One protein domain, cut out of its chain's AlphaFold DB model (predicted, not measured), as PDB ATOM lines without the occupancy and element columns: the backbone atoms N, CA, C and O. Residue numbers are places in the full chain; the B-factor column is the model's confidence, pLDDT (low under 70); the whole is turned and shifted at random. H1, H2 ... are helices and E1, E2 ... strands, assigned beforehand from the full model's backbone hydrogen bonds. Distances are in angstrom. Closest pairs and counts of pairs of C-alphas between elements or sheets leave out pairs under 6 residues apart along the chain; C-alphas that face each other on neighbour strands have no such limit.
ATOM      1  N   ILE A  91      30.173 -34.676  18.865       94.56
ATOM      2  CA  ILE A  91      28.891 -34.072  18.487       94.56
ATOM      3  C   ILE A  91      29.072 -32.606  18.092       94.56
ATOM      4  O   ILE A  91      29.988 -31.916  18.545       94.56
ATOM      5  N   GLU A  92      28.205 -32.120  17.218       95.50
ATOM      6  CA  GLU A  92      28.169 -30.739  16.756       95.50
ATOM      7  C   GLU A  92      27.037 -29.992  17.463       95.50
ATOM      8  O   GLU A  92      25.905 -30.459  17.457       95.50
ATOM      9  N   ILE A  93      27.342 -28.861  18.100       96.25
ATOM     10  CA  ILE A  93      26.365 -28.144  18.932       96.25
ATOM     11  C   ILE A  93      25.696 -27.017  18.156       96.25
ATOM     12  O   ILE A  93      24.483 -26.855  18.211       96.25
ATOM     13  N   GLY A  94      26.485 -26.240  17.418       93.81
ATOM     14  CA  GLY A  94      25.967 -25.084  16.705       93.81
ATOM     15  C   GLY A  94      26.969 -24.495  15.726       93.81
ATOM     16  O   GLY A  94      28.187 -24.702  15.824       93.81
ATOM     17  N   LYS A  95      26.432 -23.741  14.771       93.06
ATOM     18  CA  LYS A  95      27.163 -22.974  13.768       93.06
ATOM     19  C   LYS A  95      26.562 -21.583  13.668       93.06
ATOM     20  O   LYS A  95      25.360 -21.433  13.485       93.06
ATOM     21  N   ALA A  96      27.417 -20.574  13.728       92.81
ATOM     22  CA  ALA A  96      27.013 -19.191  13.534       92.81
ATOM     23  C   ALA A  96      28.102 -18.387  12.840       92.81
ATOM     24  O   ALA A  96      29.290 -18.711  12.921       92.81
ATOM     25  N   ARG A  97      27.707 -17.288  12.205       88.69
ATOM     26  CA  ARG A  97      28.643 -16.264  11.733       88.69
ATOM     27  C   ARG A  97      29.349 -15.611  12.911       88.69
ATOM     28  O   ARG A  97      30.564 -15.415  12.886       88.69
ATOM     29  N   GLU A  98      28.596 -15.317  13.966       89.88
ATOM     30  CA  GLU A  98      29.133 -14.719  15.178       89.88
ATOM     31  C   GLU A  98      29.622 -15.784  16.155       89.88
ATOM     32  O   GLU A  98      28.877 -16.663  16.590       89.88
ATOM     33  N   LYS A  99      30.886 -15.664  16.569       90.56
ATOM     34  CA  LYS A  99      31.472 -16.554  17.579       90.56
ATOM     35  C   LYS A  99      30.651 -16.567  18.870       90.56
ATOM     36  O   LYS A  99      30.455 -17.630  19.449       90.56
ATOM     37  N   ALA A 100      30.157 -15.403  19.297       92.56
ATOM     38  CA  ALA A 100      29.343 -15.274  20.501       92.56
ATOM     39  C   ALA A 100      28.048 -16.100  20.415       92.56
ATOM     40  O   ALA A 100      27.722 -16.807  21.363       92.56
ATOM     41  N   ALA A 101      27.363 -16.087  19.268       92.00
ATOM     42  CA  ALA A 101      26.144 -16.865  19.059       92.00
ATOM     43  C   ALA A 101      26.407 -18.381  19.098       92.00
ATOM     44  O   ALA A 101      25.664 -19.118  19.748       92.00
ATOM     45  N   ALA A 102      27.502 -18.845  18.483       91.75
ATOM     46  CA  ALA A 102      27.886 -20.258  18.522       91.75
ATOM     47  C   ALA A 102      28.270 -20.724  19.943       91.75
ATOM     48  O   ALA A 102      27.897 -21.818  20.358       91.75
ATOM     49  N   VAL A 103      28.975 -19.884  20.714       93.56
ATOM     50  CA  VAL A 103      29.325 -20.176  22.118       93.56
ATOM     51  C   VAL A 103      28.093 -20.131  23.025       93.56
ATOM     52  O   VAL A 103      27.955 -20.978  23.901       93.56
ATOM     53  N   ALA A 104      27.149 -19.219  22.793       93.94
ATOM     54  CA  ALA A 104      25.881 -19.210  23.524       93.94
ATOM     55  C   ALA A 104      25.068 -20.500  23.291       93.94
ATOM     56  O   ALA A 104      24.375 -20.958  24.197       93.94
ATOM     57  N   GLY A 105      25.183 -21.102  22.101       93.44
ATOM     58  CA  GLY A 105      24.642 -22.431  21.801       93.44
ATOM     59  C   GLY A 105      25.199 -23.531  22.707       93.44
ATOM     60  O   GLY A 105      24.446 -24.353  23.228       93.44
ATOM     61  N   LEU A 106      26.508 -23.496  22.983       94.38
ATOM     62  CA  LEU A 106      27.147 -24.415  23.929       94.38
ATOM     63  C   LEU A 106      26.599 -24.265  25.345       94.38
ATOM     64  O   LEU A 106      26.316 -25.266  25.994       94.38
ATOM     65  N   GLU A 107      26.426 -23.035  25.824       95.25
ATOM     66  CA  GLU A 107      25.895 -22.802  27.170       95.25
ATOM     67  C   GLU A 107      24.444 -23.290  27.295       95.25
ATOM     68  O   GLU A 107      24.096 -23.945  28.278       95.25
ATOM     69  N   ARG A 108      23.611 -23.094  26.262       94.75
ATOM     70  CA  ARG A 108      22.264 -23.694  26.215       94.75
ATOM     71  C   ARG A 108      22.313 -25.218  26.227       94.75
ATOM     72  O   ARG A 108      21.506 -25.846  26.903       94.75
ATOM     73  N   TRP A 109      23.250 -25.820  25.499       95.56
ATOM     74  CA  TRP A 109      23.425 -27.269  25.498       95.56
ATOM     75  C   TRP A 109      23.850 -27.801  26.875       95.56
ATOM     76  O   TRP A 109      23.269 -28.780  27.336       95.56
ATOM     77  N   LYS A 110      24.769 -27.128  27.583       94.00
ATOM     78  CA  LYS A 110      25.181 -27.513  28.946       94.00
ATOM     79  C   LYS A 110      24.020 -27.469  29.939       94.00
ATOM     80  O   LYS A 110      23.891 -28.366  30.761       94.00
ATOM     81  N   LEU A 111      23.147 -26.464  29.832       94.69
ATOM     82  CA  LEU A 111      21.942 -26.372  30.664       94.69
ATOM     83  C   LEU A 111      20.955 -27.521  30.407       94.69
ATOM     84  O   LEU A 111      20.257 -27.939  31.325       94.69
ATOM     85  N   ARG A 112      20.894 -28.035  29.172       93.81
ATOM     86  CA  ARG A 112      20.045 -29.182  28.807       93.81
ATOM     87  C   ARG A 112      20.665 -30.524  29.189       93.81
ATOM     88  O   ARG A 112      19.926 -31.459  29.472       93.81
ATOM     89  N   HIS A 113      21.995 -30.602  29.219       93.69
ATOM     90  CA  HIS A 113      22.767 -31.812  29.514       93.69
ATOM     91  C   HIS A 113      23.732 -31.598  30.689       93.69
ATOM     92  O   HIS A 113      24.950 -31.698  30.501       93.69
ATOM     93  N   PRO A 114      23.222 -31.304  31.902       94.25
ATOM     94  CA  PRO A 114      24.071 -30.991  33.049       94.25
ATOM     95  C   PRO A 114      25.005 -32.157  33.394       94.25
ATOM     96  O   PRO A 114      26.203 -31.934  33.566       94.25
ATOM     97  N   ASP A 115      24.492 -33.391  33.371       92.88
ATOM     98  CA  ASP A 115      25.256 -34.601  33.695       92.88
ATOM     99  C   ASP A 115      26.429 -34.813  32.732       92.88
ATOM    100  O   ASP A 115      27.560 -35.016  33.162       92.88
ATOM    101  N   ALA A 116      26.199 -34.689  31.422       92.44
ATOM    102  CA  ALA A 116      27.273 -34.803  30.438       92.44
ATOM    103  C   ALA A 116      28.268 -33.636  30.547       92.44
ATOM    104  O   ALA A 116      29.475 -33.842  30.429       92.44
ATOM    105  N   SER A 117      27.776 -32.416  30.794       91.81
ATOM    106  CA  SER A 117      28.614 -31.218  30.886       91.81
ATOM    107  C   SER A 117      29.570 -31.231  32.081       91.81
ATOM    108  O   SER A 117      30.667 -30.688  31.973       91.81
ATOM    109  N   ALA A 118      29.195 -31.895  33.180       94.12
ATOM    110  CA  ALA A 118      30.026 -32.033  34.376       94.12
ATOM    111  C   ALA A 118      31.308 -32.846  34.129       94.12
ATOM    112  O   ALA A 118      32.282 -32.700  34.864       94.12
ATOM    113  N   HIS A 119      31.316 -33.678  33.084       93.75
ATOM    114  CA  HIS A 119      32.462 -34.495  32.688       93.75
ATOM    115  C   HIS A 119      33.320 -33.860  31.587       93.75
ATOM    116  O   HIS A 119      34.307 -34.465  31.175       93.75
ATOM    117  N   LEU A 120      32.951 -32.681  31.077       94.19
ATOM    118  CA  LEU A 120      33.707 -32.027  30.014       94.19
ATOM    119  C   LEU A 120      34.904 -31.264  30.568       94.19
ATOM    120  O   LEU A 120      34.779 -30.432  31.468       94.19
ATOM    121  N   GLU A 121      36.047 -31.456  29.930       94.25
ATOM    122  CA  GLU A 121      37.213 -30.608  30.115       94.25
ATOM    123  C   GLU A 121      37.211 -29.448  29.107       94.25
ATOM    124  O   GLU A 121      36.601 -29.539  28.035       94.25
ATOM    125  N   PRO A 122      37.954 -28.353  29.363       93.50
ATOM    126  CA  PRO A 122      38.114 -27.279  28.381       93.50
ATOM    127  C   PRO A 122      38.625 -27.763  27.014       93.50
ATOM    128  O   PRO A 122      38.276 -27.179  25.990       93.50
ATOM    129  N   ALA A 123      39.420 -28.839  26.986       93.50
ATOM    130  CA  ALA A 123      39.946 -29.446  25.763       93.50
ATOM    131  C   ALA A 123      38.886 -30.203  24.938       93.50
ATOM    132  O   ALA A 123      39.082 -30.417  23.740       93.50
ATOM    133  N   ASP A 124      37.759 -30.580  25.545       93.88
ATOM    134  CA  ASP A 124      36.672 -31.275  24.854       93.88
ATOM    135  C   ASP A 124      35.785 -30.323  24.046       93.88
ATOM    136  O   ASP A 124      35.033 -30.758  23.169       93.88
ATOM    137  N   VAL A 125      35.882 -29.017  24.308       95.56
ATOM    138  CA  VAL A 125      35.139 -27.978  23.599       95.56
ATOM    139  C   VAL A 125      35.964 -27.470  22.421       95.56
ATOM    140  O   VAL A 125      36.918 -26.708  22.568       95.56
ATOM    141  N   LEU A 126      35.557 -27.854  21.214       95.38
ATOM    142  CA  LEU A 126      36.231 -27.477  19.978       95.38
ATOM    143  C   LEU A 126      35.499 -26.311  19.316       95.38
ATOM    144  O   LEU A 126      34.392 -26.470  18.798       95.38
ATOM    145  N   VAL A 127      36.140 -25.143  19.296       95.69
ATOM    146  CA  VAL A 127      35.646 -23.952  18.595       95.69
ATOM    147  C   VAL A 127      36.438 -23.778  17.301       95.69
ATOM    148  O   VAL A 127      37.553 -23.260  17.306       95.69
ATOM    149  N   ASP A 128      35.867 -24.226  16.184       92.69
ATOM    150  CA  ASP A 128      36.504 -24.143  14.870       92.69
ATOM    151  C   ASP A 128      36.171 -22.822  14.169       92.69
ATOM    152  O   ASP A 128      35.002 -22.434  14.066       92.69
ATOM    153  N   SER A 129      37.184 -22.207  13.559       90.81
ATOM    154  CA  SER A 129      37.005 -21.148  12.562       90.81
ATOM    155  C   SER A 129      36.909 -21.763  11.165       90.81
ATOM    156  O   SER A 129      37.862 -22.362  10.666       90.81
ATOM    157  N   MET A 130      35.767 -21.602  10.506       88.88
ATOM    158  CA  MET A 130      35.518 -22.061   9.141       88.88
ATOM    159  C   MET A 130      35.621 -20.889   8.162       88.88
ATOM    160  O   MET A 130      35.161 -19.777   8.430       88.88
ATOM    161  N   ARG A 131      36.218 -21.132   6.994       83.06
ATOM    162  CA  ARG A 131      36.309 -20.129   5.931       83.06
ATOM    163  C   ARG A 131      34.954 -19.986   5.235       83.06
ATOM    164  O   ARG A 131      34.551 -20.879   4.495       83.06
ATOM    165  N   GLY A 132      34.294 -18.848   5.434       82.25
ATOM    166  CA  GLY A 132      33.203 -18.392   4.576       82.25
ATOM    167  C   GLY A 132      33.724 -17.637   3.351       82.25
ATOM    168  O   GLY A 132      34.931 -17.566   3.098       82.25
ATOM    169  N   ARG A 133      32.805 -17.049   2.579       77.88
ATOM    170  CA  ARG A 133      33.144 -16.334   1.335       77.88
ATOM    171  C   ARG A 133      33.930 -15.047   1.596       77.88
ATOM    172  O   ARG A 133      34.918 -14.778   0.924       77.88
ATOM    173  N   HIS A 134      33.474 -14.260   2.566       76.88
ATOM    174  CA  HIS A 134      34.030 -12.944   2.905       76.88
ATOM    175  C   HIS A 134      34.186 -12.733   4.420       76.88
ATOM    176  O   HIS A 134      34.721 -11.716   4.852       76.88
ATOM    177  N   ARG A 135      33.725 -13.690   5.236       76.75
ATOM    178  CA  ARG A 135      33.823 -13.691   6.700       76.75
ATOM    179  C   ARG A 135      34.105 -15.102   7.201       76.75
ATOM    180  O   ARG A 135      33.908 -16.084   6.484       76.75
ATOM    181  N   THR A 136      34.593 -15.197   8.429       88.44
ATOM    182  CA  THR A 136      34.753 -16.466   9.140       88.44
ATOM    183  C   THR A 136      33.435 -16.888   9.765       88.44
ATOM    184  O   THR A 136      32.724 -16.059  10.323       88.44
ATOM    185  N   TRP A 137      33.155 -18.179   9.702       92.31
ATOM    186  CA  TRP A 137      32.086 -18.825  10.448       92.31
ATOM    187  C   TRP A 137      32.673 -19.527  11.663       92.31
ATOM    188  O   TRP A 137      33.817 -19.979  11.626       92.31
ATOM    189  N   THR A 138      31.892 -19.645  12.726       92.81
ATOM    190  CA  THR A 138      32.257 -20.394  13.924       92.81
ATOM    191  C   THR A 138      31.413 -21.651  14.002       92.81
ATOM    192  O   THR A 138      30.195 -21.598  13.836       92.81
ATOM    193  N   ARG A 139      32.054 -22.780  14.290       95.44
ATOM    194  CA  ARG A 139      31.373 -24.018  14.662       95.44
ATOM    195  C   ARG A 139      31.847 -24.470  16.032       95.44
ATOM    196  O   ARG A 139      33.051 -24.535  16.260       95.44
ATOM    197  N   VAL A 140      30.910 -24.851  16.891       96.06
ATOM    198  CA  VAL A 140      31.217 -25.484  18.175       96.06
ATOM    199  C   VAL A 140      30.898 -26.973  18.109       96.06
ATOM    200  O   VAL A 140      29.807 -27.373  17.701       96.06
ATOM    201  N   ARG A 141      31.868 -27.796  18.506       96.31
ATOM    202  CA  ARG A 141      31.737 -29.246  18.668       96.31
ATOM    203  C   ARG A 141      32.170 -29.646  20.072       96.31
ATOM    204  O   ARG A 141      33.021 -28.984  20.661       96.31
ATOM    205  N   VAL A 142      31.607 -30.733  20.578       95.88
ATOM    206  CA  VAL A 142      31.936 -31.292  21.890       95.88
ATOM    207  C   VAL A 142      32.414 -32.725  21.716       95.88
ATOM    208  O   VAL A 142      31.746 -33.541  21.079       95.88
ATOM    209  N   ASN A 143      33.589 -33.017  22.263       95.25
ATOM    210  CA  ASN A 143      34.155 -34.354  22.341       95.25
ATOM    211  C   ASN A 143      33.679 -35.045  23.625       95.25
ATOM    212  O   ASN A 143      34.032 -34.640  24.722       95.25
ATOM    213  N   LEU A 144      32.907 -36.120  23.498       94.69
ATOM    214  CA  LEU A 144      32.331 -36.834  24.641       94.69
ATOM    215  C   LEU A 144      33.257 -37.931  25.198       94.69
ATOM    216  O   LEU A 144      32.786 -38.874  25.830       94.69
ATOM    217  N   GLN A 145      34.566 -37.869  24.929       93.69
ATOM    218  CA  GLN A 145      35.522 -38.908  25.338       93.69
ATOM    219  C   GLN A 145      35.589 -39.103  26.860       93.69
ATOM    220  O   GLN A 145      35.712 -40.240  27.310       93.69
ATOM    221  N   HIS A 146      35.456 -38.020  27.634       93.19
ATOM    222  CA  HIS A 146      35.456 -38.049  29.100       93.19
ATOM    223  C   HIS A 146      34.061 -38.284  29.696       93.19
ATOM    224  O   HIS A 146      33.932 -38.574  30.882       93.19
ATOM    225  N   VAL A 147      33.010 -38.225  28.871       93.31
ATOM    226  CA  VAL A 147      31.637 -38.522  29.284       93.31
ATOM    227  C   VAL A 147      31.435 -40.047  29.276       93.31
ATOM    228  O   VAL A 147      31.704 -40.686  28.248       93.31
ATOM    229  N   PRO A 148      30.957 -40.664  30.372       93.12
ATOM    230  CA  PRO A 148      30.603 -42.081  30.404       93.12
ATOM    231  C   PRO A 148      29.566 -42.442  29.333       93.12
ATOM    232  O   PRO A 148      28.576 -41.738  29.156       93.12
ATOM    233  N   GLU A 149      29.772 -43.564  28.639       89.25
ATOM    234  CA  GLU A 149      28.945 -43.995  27.498       89.25
ATOM    235  C   GLU A 149      27.424 -44.007  27.748       89.25
ATOM    236  O   GLU A 149      26.707 -43.517  26.876       89.25
ATOM    237  N   PRO A 150      26.910 -44.444  28.918       92.88
ATOM    238  CA  PRO A 150      25.468 -44.469  29.181       92.88
ATOM    239  C   PRO A 150      24.799 -43.091  29.228       92.88
ATOM    240  O   PRO A 150      23.590 -43.002  29.041       92.88
ATOM    241  N   ILE A 151      25.566 -42.029  29.493       92.94
ATOM    242  CA  ILE A 151      25.053 -40.657  29.628       92.94
ATOM    243  C   ILE A 151      25.511 -39.746  28.485       92.94
ATOM    244  O   ILE A 151      25.341 -38.530  28.552       92.94
ATOM    245  N   ARG A 152      26.101 -40.310  27.424       92.25
ATOM    246  CA  ARG A 152      26.479 -39.542  26.235       92.25
ATOM    247  C   ARG A 152      25.222 -39.131  25.469       92.25
ATOM    248  O   ARG A 152      24.518 -40.008  24.965       92.25
ATOM    249  N   PRO A 153      24.954 -37.826  25.310       92.12
ATOM    250  CA  PRO A 153      23.856 -37.395  24.468       92.12
ATOM    251  C   PRO A 153      24.151 -37.728  23.003       92.12
ATOM    252  O   PRO A 153      25.293 -37.655  22.537       92.12
ATOM    253  N   ALA A 154      23.102 -38.091  22.267       91.19
ATOM    254  CA  ALA A 154      23.178 -38.262  20.824       91.19
ATOM    255  C   ALA A 154      23.353 -36.906  20.114       91.19
ATOM    256  O   ALA A 154      23.194 -35.839  20.706       91.19
ATOM    257  N   GLN A 155      23.659 -36.946  18.816       93.69
ATOM    258  CA  GLN A 155      23.665 -35.745  17.985       93.69
ATOM    259  C   GLN A 155      22.254 -35.136  17.925       93.69
ATOM    260  O   GLN A 155      21.317 -35.774  17.451       93.69
ATOM    261  N   GLU A 156      22.130 -33.886  18.357       90.62
ATOM    262  CA  GLU A 156      20.889 -33.103  18.336       90.62
ATOM    263  C   GLU A 156      20.868 -32.096  17.172       90.62
ATOM    264  O   GLU A 156      21.899 -31.888  16.522       90.62
ATOM    265  N   PRO A 157      19.719 -31.452  16.888       91.75
ATOM    266  CA  PRO A 157      19.678 -30.296  16.001       91.75
ATOM    267  C   PRO A 157      20.626 -29.189  16.470       91.75
ATOM    268  O   PRO A 157      20.773 -28.943  17.667       91.75
ATOM    269  N   LEU A 158      21.256 -28.522  15.509       91.62
ATOM    270  CA  LEU A 158      22.200 -27.443  15.770       91.62
ATOM    271  C   LEU A 158      21.462 -26.218  16.318       91.62
ATOM    272  O   LEU A 158      20.415 -25.830  15.805       91.62
ATOM    273  N   ASP A 159      22.026 -25.594  17.346       90.00
ATOM    274  CA  ASP A 159      21.484 -24.373  17.931       90.00
ATOM    275  C   ASP A 159      22.628 -23.409  18.296       90.00
ATOM    276  O   ASP A 159      23.337 -23.641  19.277       90.00
ATOM    277  N   PRO A 160      22.830 -22.315  17.540       88.56
ATOM    278  CA  PRO A 160      22.125 -21.957  16.303       88.56
ATOM    279  C   PRO A 160      22.543 -22.843  15.110       88.56
ATOM    280  O   PRO A 160      23.680 -23.314  15.054       88.56
ATOM    281  N   ASP A 161      21.647 -23.036  14.136       90.50
ATOM    282  CA  ASP A 161      21.939 -23.660  12.830       90.50
ATOM    283  C   ASP A 161      21.946 -22.612  11.711       90.50
ATOM    284  O   ASP A 161      21.118 -22.624  10.795       90.50
ATOM    285  N   GLU A 162      22.834 -21.622  11.802       86.06
ATOM    286  CA  GLU A 162      22.952 -20.658  10.714       86.06
ATOM    287  C   GLU A 162      23.527 -21.343   9.466       86.06
ATOM    288  O   GLU A 162      24.560 -22.026   9.498       86.06
ATOM    289  N   ASN A 163      22.870 -21.133   8.328       81.31
ATOM    290  CA  ASN A 163      23.217 -21.832   7.104       81.31
ATOM    291  C   ASN A 163      24.334 -21.110   6.339       81.31
ATOM    292  O   ASN A 163      24.115 -20.107   5.662       81.31
ATOM    293  N   MET A 164      25.539 -21.684   6.361       73.06
ATOM    294  CA  MET A 164      26.689 -21.178   5.599       73.06
ATOM    295  C   MET A 164      26.437 -21.102   4.083       73.06
ATOM    296  O   MET A 164      27.079 -20.311   3.393       73.06
ATOM    297  N   ALA A 165      25.508 -21.892   3.533       70.06
ATOM    298  CA  ALA A 165      25.157 -21.810   2.115       70.06
ATOM    299  C   ALA A 165      24.538 -20.454   1.734       70.06
ATOM    300  O   ALA A 165      24.633 -20.050   0.573       70.06
ATOM    301  N   ASP A 166      23.968 -19.719   2.694       71.56
ATOM    302  CA  ASP A 166      23.419 -18.386   2.448       71.56
ATOM    303  C   ASP A 166      24.505 -17.368   2.063       71.56
ATOM    304  O   ASP A 166      24.241 -16.482   1.253       71.56
ATOM    305  N   ASP A 167      25.757 -17.545   2.511       69.19
ATOM    306  CA  ASP A 167      26.905 -16.714   2.090       69.19
ATOM    307  C   ASP A 167      27.230 -16.865   0.582       69.19
ATOM    308  O   ASP A 167      27.956 -16.044   0.003       69.19
ATOM    309  N   TRP A 168      26.694 -17.912  -0.058       64.56
ATOM    310  CA  TRP A 168      26.852 -18.228  -1.481       64.56
ATOM    311  C   TRP A 168      25.575 -18.002  -2.305       64.56
ATOM    312  O   TRP A 168      25.605 -18.190  -3.526       64.56
ATOM    313  N   LYS A 169      24.465 -17.561  -1.692       66.12
ATOM    314  CA  LYS A 169      23.249 -17.193  -2.433       66.12
ATOM    315  C   LYS A 169      23.557 -16.062  -3.420       66.12
ATOM    316  O   LYS A 169      24.131 -15.039  -3.061       66.12
TER     317      LYS A 169
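AT A GLANCE: This is residues 91 to 169 of the 188 residues of an uncharacterized protein of Acidobacteria bacterium (UniProt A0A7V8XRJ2). A narrow, twisted slab of three antiparallel strands has one long helix, H1, packed over one face. The tiny helix H2 follows at the far end of H1, and after the sheet a long stretch without named elements, residues 144 to 163, swings round one end of the slab and comes back past E1 to the small helix H3 at the other end. The printed part has 79 residues, with three named strands and three named helices in the order E1 H1 H2 E2 E3 H3; the sheet order is E1, E3, E2, and the class is mixed, helices and strands. The whole is compact, with a radius of gyration of the C-alphas of 13.1 A, yet elongated in outline, 42 by 21 by 18 A.

IN THESE COORDINATES: Find C-alpha 91 at (28.891, -34.072, 18.487); here E1 begins and runs through residues 91 to 96, 15.8 A long. H1, residues 99 to 112, starts at C-alpha 99 at (31.472, -16.554, 17.579) and spans 20.4 A. H2 takes residues 114 to 117. Read on to E2, residues 125 to 131, 19.4 A, and E3, residues 136 to 143, 22.2 A. H3, residues 164 to 168, ends at C-alpha 168 at (26.852, -18.228, -1.481).

HOW THE PARTS SIT: Begin at E1, an edge strand: it is antiparallel to E3 at 161 degrees, with N 93 and O 140 2.9 A apart, within hydrogen-bond range. E3, the inner strand, forms a hairpin with E2 at 153 degrees; look at N 128 and O 139, within range at 2.8 A. The sheet is only just strongly twisted, its C-alphas lying up to 4.1 A off the best plane. H1 is on the sheet at a height of 8.0 A, over E1 and, only just, with 3 C-alphas, over E3. It runs along the strands, at 29 degrees to E1 on the local plane, only just short of slantwise. The closest C-alphas of E1 and H1 are those of Ala 96 and Ala 102, 5.2 A. E1, H1 and H2, and E2 form a split strand-helix-strand unit, two strands running the same way with E3 between them, and its crossover is right-handed. H2 is close to but not clearly touching H1, the C-alphas of Lys 110 and Ser 117 being the closest at 5.4 A. H3 only grazes the sheet with Met 164, whose C-alpha is 7.6 A from that of Trp 137, and it is apart from H1 and H2. In H1 every O i to N i+4 pair is within hydrogen-bond range; H3 has 0 of 1 but 2 of 2 O i to N i+3 pairs, and H2 is too short for an O i to N i+4 pair.

THE WHOLE: The two C-alphas farthest apart are those of His 134 and Pro 150, 41.9 A. The printed part has no cut, and the link from E3 to H3, 20 residues, is long. The mean pLDDT of the printed part is 90.2; look for values under 70 at residues 167 to 169.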